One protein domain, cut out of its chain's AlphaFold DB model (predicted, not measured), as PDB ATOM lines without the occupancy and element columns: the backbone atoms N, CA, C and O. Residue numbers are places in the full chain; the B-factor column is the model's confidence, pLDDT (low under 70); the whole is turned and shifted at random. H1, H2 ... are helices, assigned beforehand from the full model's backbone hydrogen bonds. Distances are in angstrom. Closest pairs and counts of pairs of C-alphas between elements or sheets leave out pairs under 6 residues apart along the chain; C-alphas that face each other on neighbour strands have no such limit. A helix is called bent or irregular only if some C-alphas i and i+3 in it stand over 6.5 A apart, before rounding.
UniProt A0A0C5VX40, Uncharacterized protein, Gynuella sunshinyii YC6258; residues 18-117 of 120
ATOM      1  N   HIS A  18     180.857 170.006 184.834       94.06
ATOM      2  CA  HIS A  18     180.256 169.097 185.809       94.06
ATOM      3  C   HIS A  18     181.260 168.364 186.714       94.06
ATOM      4  O   HIS A  18     180.831 167.826 187.728       94.06
ATOM      5  N   TYR A  19     182.571 168.381 186.424       95.81
ATOM      6  CA  TYR A  19     183.598 167.941 187.391       95.81
ATOM      7  C   TYR A  19     184.016 169.034 188.393       95.81
ATOM      8  O   TYR A  19     184.927 168.808 189.189       95.81
ATOM      9  N   CYS A  20     183.414 170.224 188.329       95.25
ATOM     10  CA  CYS A  20     183.578 171.310 189.291       95.25
ATOM     11  C   CYS A  20     182.396 171.325 190.261       95.25
ATOM     12  O   CYS A  20     181.242 171.295 189.827       95.25
ATOM     13  N   PHE A  21     182.672 171.433 191.559       94.94
ATOM     14  CA  PHE A  21     181.643 171.489 192.598       94.94
ATOM     15  C   PHE A  21     180.698 172.688 192.417       94.94
ATOM     16  O   PHE A  21     179.495 172.585 192.639       94.94
ATOM     17  N   CYS A  22     181.221 173.818 191.933       93.88
ATOM     18  CA  CYS A  22     180.440 175.032 191.690       93.88
ATOM     19  C   CYS A  22     179.632 175.014 190.381       93.88
ATOM     20  O   CYS A  22     179.079 176.048 190.006       93.88
ATOM     21  N   TRP A  23     179.596 173.914 189.626       94.25
ATOM     22  CA  TRP A  23     178.860 173.870 188.363       94.25
ATOM     23  C   TRP A  23     177.374 173.570 188.568       94.25
ATOM     24  O   TRP A  23     176.995 172.505 189.052       94.25
ATOM     25  N   CYS A  24     176.522 174.477 188.095       94.44
ATOM     26  CA  CYS A  24     175.092 174.242 187.962       94.44
ATOM     27  C   CYS A  24     174.773 173.694 186.562       94.44
ATOM     28  O   CYS A  24     175.148 174.321 185.565       94.44
ATOM     29  N   PRO A  25     174.065 172.554 186.441       93.62
ATOM     30  CA  PRO A  25     173.587 172.079 185.148       93.62
ATOM     31  C   PRO A  25     172.481 172.993 184.581       93.62
ATOM     32  O   PRO A  25     171.894 173.785 185.323       93.62
ATOM     33  N   PRO A  26     172.166 172.886 183.277       95.38
ATOM     34  CA  PRO A  26     171.050 173.605 182.668       95.38
ATOM     35  C   PRO A  26     169.739 173.446 183.446       95.38
ATOM     36  O   PRO A  26     169.344 172.332 183.786       95.38
ATOM     37  N   GLY A  27     169.074 174.566 183.729       95.25
ATOM     38  CA  GLY A  27     167.817 174.631 184.478       95.25
ATOM     39  C   GLY A  27     167.969 174.594 186.002       95.25
ATOM     40  O   GLY A  27     166.993 174.851 186.703       95.25
ATOM     41  N   ALA A  28     169.166 174.326 186.532       93.69
ATOM     42  CA  ALA A  28     169.408 174.443 187.965       93.69
ATOM     43  C   ALA A  28     169.414 175.909 188.414       93.69
ATOM     44  O   ALA A  28     169.593 176.831 187.612       93.69
ATOM     45  N   ALA A  29     169.241 176.112 189.718       92.00
ATOM     46  CA  ALA A  29     169.240 177.431 190.322       92.00
ATOM     47  C   ALA A  29     170.148 177.483 191.554       92.00
ATOM     48  O   ALA A  29     170.146 176.560 192.371       92.00
ATOM     49  N   ALA A  30     170.878 178.585 191.708       91.06
ATOM     50  CA  ALA A  30     171.711 178.851 192.878       91.06
ATOM     51  C   ALA A  30     171.434 180.250 193.425       91.06
ATOM     52  O   ALA A  30     171.142 181.175 192.670       91.06
ATOM     53  N   ASN A  31     171.526 180.403 194.742       89.69
ATOM     54  CA  ASN A  31     171.495 181.713 195.377       89.69
ATOM     55  C   ASN A  31     172.923 182.274 195.439       89.69
ATOM     56  O   ASN A  31     173.796 181.648 196.033       89.69
ATOM     57  N   LEU A  32     173.130 183.447 194.839       87.75
ATOM     58  CA  LEU A  32     174.415 184.153 194.775       87.75
ATOM     59  C   LEU A  32     174.369 185.525 195.476       87.75
ATOM     60  O   LEU A  32     175.185 186.390 195.188       87.75
ATOM     61  N   SER A  33     173.385 185.753 196.351       85.88
ATOM     62  CA  SER A  33     173.201 187.030 197.065       85.88
ATOM     63  C   SER A  33     174.115 187.215 198.283       85.88
ATOM     64  O   SER A  33     174.019 188.241 198.950       85.88
ATOM     65  N   ASP A  34     174.927 186.211 198.637       84.31
ATOM     66  CA  ASP A  34     175.714 186.138 199.882       84.31
ATOM     67  C   ASP A  34     174.897 186.290 201.183       84.31
ATOM     68  O   ASP A  34     175.443 186.419 202.284       84.31
ATOM     69  N   LYS A  35     173.563 186.222 201.085       88.00
ATOM     70  CA  LYS A  35     172.659 186.286 202.231       88.00
ATOM     71  C   LYS A  35     172.860 185.078 203.146       88.00
ATOM     72  O   LYS A  35     172.779 183.927 202.710       88.00
ATOM     73  N   LYS A  36     173.055 185.350 204.437       89.81
ATOM     74  CA  LYS A  36     173.019 184.342 205.504       89.81
ATOM     75  C   LYS A  36     171.582 184.176 205.987       89.81
ATOM     76  O   LYS A  36     170.921 185.168 206.281       89.81
ATOM     77  N   TYR A  37     171.128 182.934 206.073       89.94
ATOM     78  CA  TYR A  37     169.797 182.578 206.562       89.94
ATOM     79  C   TYR A  37     169.877 182.133 208.021       89.94
ATOM     80  O   TYR A  37     170.860 181.504 208.419       89.94
ATOM     81  N   GLY A  38     168.855 182.459 208.809       93.31
ATOM     82  CA  GLY A  38     168.768 182.078 210.218       93.31
ATOM     83  C   GLY A  38     168.391 180.610 210.429       93.31
ATOM     84  O   GLY A  38     168.658 180.067 211.499       93.31
ATOM     85  N   SER A  39     167.802 179.956 209.420       95.38
ATOM     86  CA  SER A  39     167.484 178.524 209.445       95.38
ATOM     87  C   SER A  39     167.571 177.861 208.064       95.38
ATOM     88  O   SER A  39     167.644 178.528 207.026       95.38
ATOM     89  N   PHE A  40     167.546 176.525 208.053       91.31
ATOM     90  CA  PHE A  40     167.480 175.736 206.822       91.31
ATOM     91  C   PHE A  40     166.180 176.001 206.052       91.31
ATOM     92  O   PHE A  40     166.223 176.191 204.839       91.31
ATOM     93  N   GLU A  41     165.041 176.074 206.748       94.81
ATOM     94  CA  GLU A  41     163.724 176.354 206.166       94.81
ATOM     95  C   GLU A  41     163.708 177.706 205.451       94.81
ATOM     96  O   GLU A  41     163.179 177.821 204.346       94.81
ATOM     97  N   GLU A  42     164.316 178.730 206.053       91.50
ATOM     98  CA  GLU A  42     164.439 180.048 205.430       91.50
ATOM     99  C   GLU A  42     165.298 179.978 204.153       91.50
ATOM    100  O   GLU A  42     164.925 180.526 203.114       91.50
ATOM    101  N   ALA A  43     166.410 179.235 204.193       89.12
ATOM    102  CA  ALA A  43     167.303 179.074 203.047       89.12
ATOM    103  C   ALA A  43     166.648 178.325 201.869       89.12
ATOM    104  O   ALA A  43     166.837 178.697 200.703       89.12
ATOM    105  N   VAL A  44     165.879 177.264 202.137       87.56
ATOM    106  CA  VAL A  44     165.234 176.476 201.071       87.56
ATOM    107  C   VAL A  44     164.033 177.185 200.454       87.56
ATOM    108  O   VAL A  44     163.825 177.040 199.252       87.56
ATOM    109  N   ASN A  45     163.307 177.998 201.227       89.88
ATOM    110  CA  ASN A  45     162.145 178.753 200.747       89.88
ATOM    111  C   ASN A  45     162.501 180.103 200.096       89.88
ATOM    112  O   ASN A  45     161.617 180.789 199.588       89.88
ATOM    113  N   SER A  46     163.777 180.500 200.096       87.44
ATOM    114  CA  SER A  46     164.212 181.753 199.474       87.44
ATOM    115  C   SER A  46     164.007 181.782 197.955       87.44
ATOM    116  O   SER A  46     164.369 180.840 197.237       87.44
ATOM    117  N   THR A  47     163.504 182.919 197.469       87.31
ATOM    118  CA  THR A  47     163.319 183.248 196.048       87.31
ATOM    119  C   THR A  47     164.541 183.903 195.405       87.31
ATOM    120  O   THR A  47     164.531 184.141 194.200       87.31
ATOM    121  N   ASP A  48     165.607 184.171 196.166       88.75
ATOM    122  CA  ASP A  48     166.812 184.890 195.715       88.75
ATOM    123  C   ASP A  48     167.753 183.997 194.878       88.75
ATOM    124  O   ASP A  48     168.968 183.956 195.076       88.75
ATOM    125  N   ARG A  49     167.193 183.204 193.960       89.56
ATOM    126  CA  ARG A  49     167.920 182.205 193.170       89.56
ATOM    127  C   ARG A  49     168.010 182.631 191.710       89.56
ATOM    128  O   ARG A  49     167.016 182.986 191.087       89.56
ATOM    129  N   VAL A  50     169.204 182.523 191.144       91.31
ATOM    130  CA  VAL A  50     169.462 182.721 189.716       91.31
ATOM    131  C   VAL A  50     169.324 181.384 189.001       91.31
ATOM    132  O   VAL A  50     169.931 180.398 189.418       91.31
ATOM    133  N   ILE A  51     168.540 181.351 187.920       93.81
ATOM    134  CA  ILE A  51     168.372 180.167 187.068       93.81
ATOM    135  C   ILE A  51     169.454 180.155 185.986       93.81
ATOM    136  O   ILE A  51     169.611 181.112 185.228       93.81
ATOM    137  N   PHE A  52     170.155 179.031 185.859       93.56
ATOM    138  CA  PHE A  52     171.195 178.817 184.860       93.56
ATOM    139  C   PHE A  52     170.621 178.078 183.652       93.56
ATOM    140  O   PHE A  52     170.729 176.858 183.548       93.56
ATOM    141  N   SER A  53     170.007 178.799 182.712       94.12
ATOM    142  CA  SER A  53     169.316 178.189 181.559       94.12
ATOM    143  C   SER A  53     170.210 177.281 180.703       94.12
ATOM    144  O   SER A  53     169.739 176.264 180.205       94.12
ATOM    145  N   GLN A  54     171.499 177.606 180.578       92.94
ATOM    146  CA  GLN A  54     172.497 176.824 179.832       92.94
ATOM    147  C   GLN A  54     173.538 176.148 180.743       92.94
ATOM    148  O   GLN A  54     174.543 175.618 180.267       92.94
ATOM    149  N   GLY A  55     173.298 176.154 182.056       93.31
ATOM    150  CA  GLY A  55     174.299 175.829 183.067       93.31
ATOM    151  C   GLY A  55     175.318 176.954 183.255       93.31
ATOM    152  O   GLY A  55     175.348 177.923 182.493       93.31
ATOM    153  N   GLY A  56     176.136 176.851 184.296       92.75
ATOM    154  CA  GLY A  56     177.170 177.843 184.574       92.75
ATOM    155  C   GLY A  56     177.814 177.687 185.941       92.75
ATOM    156  O   GLY A  56     177.457 176.810 186.729       92.75
ATOM    157  N   CYS A  57     178.790 178.545 186.215       92.19
ATOM    158  CA  CYS A  57     179.446 178.619 187.508       92.19
ATOM    159  C   CYS A  57     178.578 179.378 188.515       92.19
ATOM    160  O   CYS A  57     178.284 180.561 188.349       92.19
ATOM    161  N   ALA A  58     178.230 178.690 189.595       92.62
ATOM    162  CA  ALA A  58     177.570 179.235 190.771       92.62
ATOM    163  C   ALA A  58     178.567 179.507 191.912       92.62
ATOM    164  O   ALA A  58     178.212 179.413 193.084       92.62
ATOM    165  N   ALA A  59     179.831 179.809 191.591       89.81
ATOM    166  CA  ALA A  59     180.800 180.195 192.610       89.81
ATOM    167  C   ALA A  59     180.387 181.551 193.222       89.81
ATOM    168  O   ALA A  59     180.300 182.539 192.485       89.81
ATOM    169  N   PRO A  60     180.171 181.636 194.549       83.69
ATOM    170  CA  PRO A  60     179.702 182.867 195.194       83.69
ATOM    171  C   PRO A  60     180.742 183.989 195.104       83.69
ATOM    172  O   PRO A  60     180.416 185.157 194.956       83.69
ATOM    173  N   PHE A  61     182.024 183.631 195.056       82.62
ATOM    174  CA  PHE A  61     183.128 184.585 194.979       82.62
ATOM    175  C   PHE A  61     183.367 185.159 193.562       82.62
ATOM    176  O   PHE A  61     184.407 185.765 193.296       82.62
ATOM    177  N   GLY A  62     182.439 184.960 192.625       83.75
ATOM    178  CA  GLY A  62     182.525 185.448 191.248       83.75
ATOM    179  C   GLY A  62     183.068 184.421 190.252       83.75
ATOM    180  O   GLY A  62     183.448 183.304 190.606       83.75
ATOM    181  N   LYS A  63     183.091 184.801 188.968       81.94
ATOM    182  CA  LYS A  63     183.349 183.869 187.860       81.94
ATOM    183  C   LYS A  63     184.801 183.381 187.815       81.94
ATOM    184  O   LYS A  63     185.741 184.147 188.013       81.94
ATOM    185  N   CYS A  64     184.980 182.106 187.476       92.50
ATOM    186  CA  CYS A  64     186.289 181.481 187.288       92.50
ATOM    187  C   CYS A  64     186.888 181.827 185.911       92.50
ATOM    188  O   CYS A  64     186.172 181.874 184.899       92.50
ATOM    189  N   ARG A  65     188.218 181.991 185.827       93.94
ATOM    190  CA  ARG A  65     188.922 182.188 184.542       93.94
ATOM    191  C   ARG A  65     188.686 181.062 183.541       93.94
ATOM    192  O   ARG A  65     188.599 181.318 182.346       93.94
ATOM    193  N   ARG A  66     188.525 179.819 184.011       93.38
ATOM    194  CA  ARG A  66     188.318 178.653 183.136       93.38
ATOM    195  C   ARG A  66     186.993 178.721 182.379       93.38
ATOM    196  O   ARG A  66     186.894 178.253 181.246       93.38
ATOM    197  N   GLU A  67     185.972 179.304 183.008       91.81
ATOM    198  CA  GLU A  67     184.657 179.528 182.403       91.81
ATOM    199  C   GLU A  67     184.655 180.774 181.514       91.81
ATOM    200  O   GLU A  67     184.189 180.719 180.381       91.81
ATOM    201  N   THR A  68     185.189 181.886 182.018       92.06
ATOM    202  CA  THR A  68     185.126 183.192 181.337       92.06
ATOM    203  C   THR A  68     186.167 183.382 180.244       92.06
ATOM    204  O   THR A  68     185.986 184.251 179.399       92.06
ATOM    205  N   LYS A  69     187.252 182.598 180.264       92.38
ATOM    206  CA  LYS A  69     188.432 182.749 179.396       92.38
ATOM    207  C   LYS A  69     189.169 184.089 179.557       92.38
ATOM    208  O   LYS A  69     189.963 184.456 178.699       92.38
ATOM    209  N   VAL A  70     188.945 184.787 180.671       93.25
ATOM    210  CA  VAL A  70     189.613 186.047 181.043       93.25
ATOM    211  C   VAL A  70     190.749 185.730 182.018       93.25
ATOM    212  O   VAL A  70     190.510 185.098 183.046       93.25
ATOM    213  N   ARG A  71     191.987 186.124 181.697       88.81
ATOM    214  CA  ARG A  71     193.201 185.680 182.411       88.81
ATOM    215  C   ARG A  71     193.343 186.303 183.800       88.81
ATOM    216  O   ARG A  71     193.935 185.689 184.683       88.81
ATOM    217  N   GLU A  72     192.794 187.496 183.977       90.25
ATOM    218  CA  GLU A  72     192.832 188.298 185.201       90.25
ATOM    219  C   GLU A  72     191.898 187.739 186.283       90.25
ATOM    220  O   GLU A  72     192.049 188.051 187.463       90.25
ATOM    221  N   HIS A  73     190.929 186.904 185.900       91.31
ATOM    222  CA  HIS A  73     190.046 186.245 186.852       91.31
ATOM    223  C   HIS A  73     190.780 185.131 187.624       91.31
ATOM    224  O   HIS A  73     191.689 184.481 187.095       91.31
ATOM    225  N   PRO A  74     190.373 184.848 188.872       91.56
ATOM    226  CA  PRO A  74     190.950 183.761 189.651       91.56
ATOM    227  C   PRO A  74     190.560 182.384 189.099       91.56
ATOM    228  O   PRO A  74     189.519 182.198 188.458       91.56
ATOM    229  N   ASP A  75     191.394 181.390 189.397       93.06
ATOM    230  CA  ASP A  75     191.065 179.981 189.206       93.06
ATOM    231  C   ASP A  75     190.331 179.454 190.439       93.06
ATOM    232  O   ASP A  75     190.951 179.207 191.467       93.06
ATOM    233  N   ARG A  76     189.005 179.337 190.344       92.25
ATOM    234  CA  ARG A  76     188.126 178.876 191.434       92.25
ATOM    235  C   ARG A  76     187.658 177.434 191.233       92.25
ATOM    236  O   ARG A  76     186.506 177.115 191.517       92.25
ATOM    237  N   TYR A  77     188.474 176.606 190.588       94.19
ATOM    238  CA  TYR A  77     188.129 175.203 190.403       94.19
ATOM    239  C   TYR A  77     188.179 174.455 191.735       94.19
ATOM    240  O   TYR A  77     189.225 174.432 192.369       94.19
ATOM    241  N   GLU A  78     187.070 173.803 192.078       94.06
ATOM    242  CA  GLU A  78     186.963 172.872 193.202       94.06
ATOM    243  C   GLU A  78     186.486 171.513 192.678       94.06
ATOM    244  O   GLU A  78     185.500 171.476 191.923       94.06
ATOM    245  N   PRO A  79     187.151 170.396 193.017       95.62
ATOM    246  CA  PRO A  79     186.818 169.093 192.463       95.62
ATOM    247  C   PRO A  79     185.449 168.609 192.936       95.62
ATOM    248  O   PRO A  79     185.136 168.580 194.122       95.62
ATOM    249  N   PHE A  80     184.618 168.158 191.995       96.25
ATOM    250  CA  PHE A  80     183.422 167.395 192.334       96.25
ATOM    251  C   PHE A  80     183.763 165.902 192.366       96.25
ATOM    252  O   PHE A  80     183.499 165.167 191.409       96.25
ATOM    253  N   GLU A  81     184.351 165.453 193.477       96.06
ATOM    254  CA  GLU A  81     184.863 164.086 193.671       96.06
ATOM    255  C   GLU A  81     183.892 162.992 193.219       96.06
ATOM    256  O   GLU A  81     184.280 162.043 192.538       96.06
ATOM    257  N   ARG A  82     182.599 163.133 193.550       95.75
ATOM    258  CA  ARG A  82     181.567 162.155 193.176       95.75
ATOM    259  C   ARG A  82     181.520 161.926 191.664       95.75
ATOM    260  O   ARG A  82     181.400 160.781 191.226       95.75
ATOM    261  N   VAL A  83     181.594 162.999 190.882       95.62
ATOM    262  CA  VAL A  83     181.532 162.940 189.417       95.62
ATOM    263  C   VAL A  83     182.834 162.367 188.866       95.62
ATOM    264  O   VAL A  83     182.786 161.429 188.070       95.62
ATOM    265  N   LEU A  84     183.982 162.853 189.346       96.06
ATOM    266  CA  LEU A  84     185.304 162.343 188.966       96.06
ATOM    267  C   LEU A  84     185.401 160.828 189.187       96.06
ATOM    268  O   LEU A  84     185.675 160.081 188.248       96.06
ATOM    269  N   LYS A  85     185.049 160.362 190.391       95.81
ATOM    270  CA  LYS A  85     185.043 158.943 190.762       95.81
ATOM    271  C   LYS A  85     184.120 158.111 189.875       95.81
ATOM    272  O   LYS A  85     184.507 157.022 189.459       95.81
ATOM    273  N   SER A  86     182.921 158.611 189.566       95.50
ATOM    274  CA  SER A  86     181.969 157.897 188.701       95.50
ATOM    275  C   SER A  86     182.477 157.698 187.270       95.50
ATOM    276  O   SER A  86     182.079 156.746 186.603       95.50
ATOM    277  N   GLU A  87     183.393 158.558 186.819       94.69
ATOM    278  CA  GLU A  87     184.012 158.490 185.494       94.69
ATOM    279  C   GLU A  87     185.438 157.912 185.517       94.69
ATOM    280  O   GLU A  87     186.118 157.889 184.490       94.69
ATOM    281  N   GLY A  88     185.895 157.415 186.673       94.56
ATOM    282  CA  GLY A  88     187.230 156.840 186.839       94.56
ATOM    283  C   GLY A  88     188.363 157.865 186.735       94.56
ATOM    284  O   GLY A  88     189.488 157.493 186.412       94.56
ATOM    285  N   LEU A  89     188.080 159.147 186.977       95.94
ATOM    286  CA  LEU A  89     189.078 160.212 186.993       95.94
ATOM    287  C   LEU A  89     189.611 160.430 188.421       95.94
ATOM    288  O   LEU A  89     188.831 160.371 189.375       95.94
ATOM    289  N   PRO A  90     190.918 160.698 188.588       95.50
ATOM    290  CA  PRO A  90     191.485 161.101 189.872       95.50
ATOM    291  C   PRO A  90     190.896 162.418 190.379       95.50
ATOM    292  O   PRO A  90     190.497 163.275 189.595       95.50
ATOM    293  N   GLU A  91     190.933 162.612 191.691       94.88
ATOM    294  CA  GLU A  91     190.454 163.826 192.352       94.88
ATOM    295  C   GLU A  91     191.202 165.087 191.894       94.88
ATOM    296  O   GLU A  91     190.591 166.054 191.446       94.88
ATOM    297  N   LEU A  92     192.536 165.027 191.871       96.19
ATOM    298  CA  LEU A  92     193.382 166.164 191.501       96.19
ATOM    299  C   LEU A  92     193.543 166.351 189.979       96.19
ATOM    300  O   LEU A  92     194.384 167.131 189.529       96.19
ATOM    301  N   TYR A  93     192.751 165.650 189.159       96.38
ATOM    302  CA  TYR A  93     192.944 165.558 187.706       96.38
ATOM    303  C   TYR A  93     192.912 166.922 186.998       96.38
ATOM    304  O   TYR A  93     193.736 167.169 186.118       96.38
ATOM    305  N   PHE A  94     192.013 167.826 187.402       96.50
ATOM    306  CA  PHE A  94     191.917 169.188 186.854       96.50
ATOM    307  C   PHE A  94     192.579 170.256 187.743       96.50
ATOM    308  O   PHE A  94     192.490 171.446 187.424       96.50
ATOM    309  N   CYS A  95     193.208 169.890 188.859       95.50
ATOM    310  CA  CYS A  95     193.783 170.872 189.776       95.50
ATOM    311  C   CYS A  95     194.974 171.602 189.138       95.50
ATOM    312  O   CYS A  95     195.779 171.008 188.416       95.50
ATOM    313  N   ASN A  96     195.073 172.910 189.401       94.25
ATOM    314  CA  ASN A  96     196.270 173.676 189.072       94.25
ATOM    315  C   ASN A  96     197.307 173.439 190.186       94.25
ATOM    316  O   ASN A  96     197.047 173.887 191.304       94.25
ATOM    317  N   PRO A  97     198.452 172.787 189.913       92.75
ATOM    318  CA  PRO A  97     199.427 172.458 190.949       92.75
ATOM    319  C   PRO A  97     199.959 173.686 191.688       92.75
ATOM    320  O   PRO A  97     200.256 173.580 192.869       92.75
ATOM    321  N   ASP A  98     200.019 174.858 191.053       92.69
ATOM    322  CA  ASP A  98     200.525 176.076 191.702       92.69
ATOM    323  C   ASP A  98     199.654 176.523 192.886       92.69
ATOM    324  O   ASP A  98     200.166 177.091 193.853       92.69
ATOM    325  N   ASN A  99     198.354 176.218 192.827       91.25
ATOM    326  CA  ASN A  99     197.357 176.628 193.817       91.25
ATOM    327  C   ASN A  99     197.178 175.619 194.959       91.25
ATOM    328  O   ASN A  99     196.483 175.929 195.921       91.25
ATOM    329  N   LEU A 100     197.755 174.422 194.837       94.00
ATOM    330  CA  LEU A 100     197.635 173.369 195.840       94.00
ATOM    331  C   LEU A 100     198.531 173.662 197.052       94.00
ATOM    332  O   LEU A 100     199.584 174.309 196.931       94.00
ATOM    333  N   ASP A 101     198.126 173.173 198.220       95.81
ATOM    334  CA  ASP A 101     198.991 173.166 199.396       95.81
ATOM    335  C   ASP A 101     200.124 172.128 199.255       95.81
ATOM    336  O   ASP A 101     200.300 171.502 198.209       95.81
ATOM    337  N   VAL A 102     200.971 171.999 200.277       96.31
ATOM    338  CA  VAL A 102     202.153 171.125 200.214       96.31
ATOM    339  C   VAL A 102     201.772 169.645 200.114       96.31
ATOM    340  O   VAL A 102     202.438 168.899 199.394       96.31
ATOM    341  N   GLU A 103     200.722 169.223 200.815       96.31
ATOM    342  CA  GLU A 103     200.299 167.822 200.866       96.31
ATOM    343  C   GLU A 103     199.656 167.428 199.532       96.31
ATOM    344  O   GLU A 103     200.084 166.460 198.894       96.31
ATOM    345  N   ASP A 104     198.744 168.259 199.033       95.81
ATOM    346  CA  ASP A 104     198.090 168.060 197.745       95.81
ATOM    347  C   ASP A 104     199.066 168.171 196.571       95.81
ATOM    348  O   ASP A 104     198.932 167.452 195.579       95.81
ATOM    349  N   LYS A 105     200.096 169.026 196.661       96.69
ATOM    350  CA  LYS A 105     201.184 169.067 195.665       96.69
ATOM    351  C   LYS A 105     201.917 167.734 195.583       96.69
ATOM    352  O   LYS A 105     202.177 167.254 194.477       96.69
ATOM    353  N   ALA A 106     202.237 167.127 196.726       95.94
ATOM    354  CA  ALA A 106     202.915 165.836 196.760       95.94
ATOM    355  C   ALA A 106     202.026 164.721 196.178       95.94
ATOM    356  O   ALA A 106     202.498 163.899 195.386       95.94
ATOM    357  N   GLU A 107     200.731 164.710 196.504       96.19
ATOM    358  CA  GLU A 107     199.771 163.764 195.917       96.19
ATOM    359  C   GLU A 107     199.577 163.991 194.411       96.19
ATOM    360  O   GLU A 107     199.567 163.032 193.630       96.19
ATOM    361  N   TYR A 108     199.523 165.248 193.964       95.81
ATOM    362  CA  TYR A 108     199.474 165.593 192.546       95.81
ATOM    363  C   TYR A 108     200.701 165.059 191.798       95.81
ATOM    364  O   TYR A 108     200.555 164.462 190.733       95.81
ATOM    365  N   GLN A 109     201.908 165.203 192.353       95.12
ATOM    366  CA  GLN A 109     203.138 164.677 191.745       95.12
ATOM    367  C   GLN A 109     203.130 163.147 191.629       95.12
ATOM    368  O   GLN A 109     203.490 162.602 190.578       95.12
ATOM    369  N   LYS A 110     202.664 162.434 192.665       95.31
ATOM    370  CA  LYS A 110     202.475 160.973 192.607       95.31
ATOM    371  C   LYS A 110     201.482 160.592 191.508       95.31
ATOM    372  O   LYS A 110     201.739 159.666 190.735       95.31
ATOM    373  N   MET A 111     200.365 161.314 191.412       94.88
ATOM    374  CA  MET A 111     199.353 161.117 190.374       94.88
ATOM    375  C   MET A 111     199.934 161.332 188.970       94.88
ATOM    376  O   MET A 111     199.757 160.465 188.114       94.88
ATOM    377  N   VAL A 112     200.636 162.445 188.742       94.12
ATOM    378  CA  VAL A 112     201.296 162.792 187.470       94.12
ATOM    379  C   VAL A 112     202.259 161.689 187.047       94.12
ATOM    380  O   VAL A 112     202.136 161.157 185.943       94.12
ATOM    381  N   THR A 113     203.148 161.281 187.957       93.62
ATOM    382  CA  THR A 113     204.140 160.230 187.699       93.62
ATOM    383  C   THR A 113     203.452 158.915 187.336       93.62
ATOM    384  O   THR A 113     203.826 158.260 186.371       93.62
ATOM    385  N   ARG A 114     202.401 158.530 188.074       93.81
ATOM    386  CA  ARG A 114     201.693 157.258 187.869       93.81
ATOM    387  C   ARG A 114     200.861 157.218 186.585       93.81
ATOM    388  O   ARG A 114     200.713 156.153 185.994       93.81
ATOM    389  N   ILE A 115     200.218 158.326 186.217       94.44
ATOM    390  CA  ILE A 115     199.182 158.342 185.170       94.44
ATOM    391  C   ILE A 115     199.728 158.834 183.832       94.44
ATOM    392  O   ILE A 115     199.316 158.319 182.788       94.44
ATOM    393  N   TRP A 116     200.615 159.829 183.865       92.94
ATOM    394  CA  TRP A 116     201.169 160.481 182.678       92.94
ATOM    395  C   TRP A 116     202.634 160.107 182.421       92.94
ATOM    396  O   TRP A 116     203.121 160.383 181.334       92.94
ATOM    397  N   ASN A 117     203.295 159.397 183.349       88.00
ATOM    398  CA  ASN A 117     204.722 159.038 183.281       88.00
ATOM    399  C   ASN A 117     205.657 160.254 183.166       88.00
ATOM    400  O   ASN A 117     206.778 160.132 182.672       88.00
TER     401      ASN A 117
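Overview. This is residues 18 to 117 of the 120 residues of an uncharacterized protein of Gynuella sunshinyii YC6258 (UniProt A0A0C5VX40). There is little regular structure: a long loop runs out from residue 18 to H1 at one end and back to residue 57, tied by two short antiparallel pairings, while H5 forms the other end, with H2, H3, H4 and loops between. The printed part has 100 residues and five named helices, H1 to H5 in order, with no named strand; the class is all helix, on 35 residues. It is loose, with a radius of gyration of the C-alphas of 16.3 A, and elongated, spanning 49 by 31 by 27 A.

Along the chain. H1, residues 40 to 45, begins at C-alpha 40 (167.480, 175.736, 206.822) and is 8.6 A long. H2 is residues 65 to 68, 5.1 A. H3 is residues 81 to 86, 8.4 A. H4, residues 91 to 94, is irregular: C-alphas 91 and 94 are 7.8 A apart. H5, residues 102 to 116, is 20.5 A long and ends at C-alpha 116 (201.169, 160.481, 182.678).

Arrangement. Residues 29 to 30 pair with 50 to 51, and 23 to 24 with 56 to 57. H1 and H2 touch no helix. H3 and H4 only just touch, only at the corner, with 3 pairs of C-alphas within 8 A; the closest, of Glu 81 and Glu 91, are 5.8 A apart. H4 and H5 are close but not clearly touching, closest at the C-alphas of Leu 92 and Tyr 108, 6.2 A. In H1, H3 and H5 every O i to N i+4 pair is within hydrogen-bond range; H2 and H4 are too short for one.

Size, cuts and confidence. The farthest C-alphas, of Glu 42 and Asn 117, are 50.5 A apart. The printed part has no cut. The links H1 to H2 and H2 to H3 are long. No printed residue is under 70 in pLDDT.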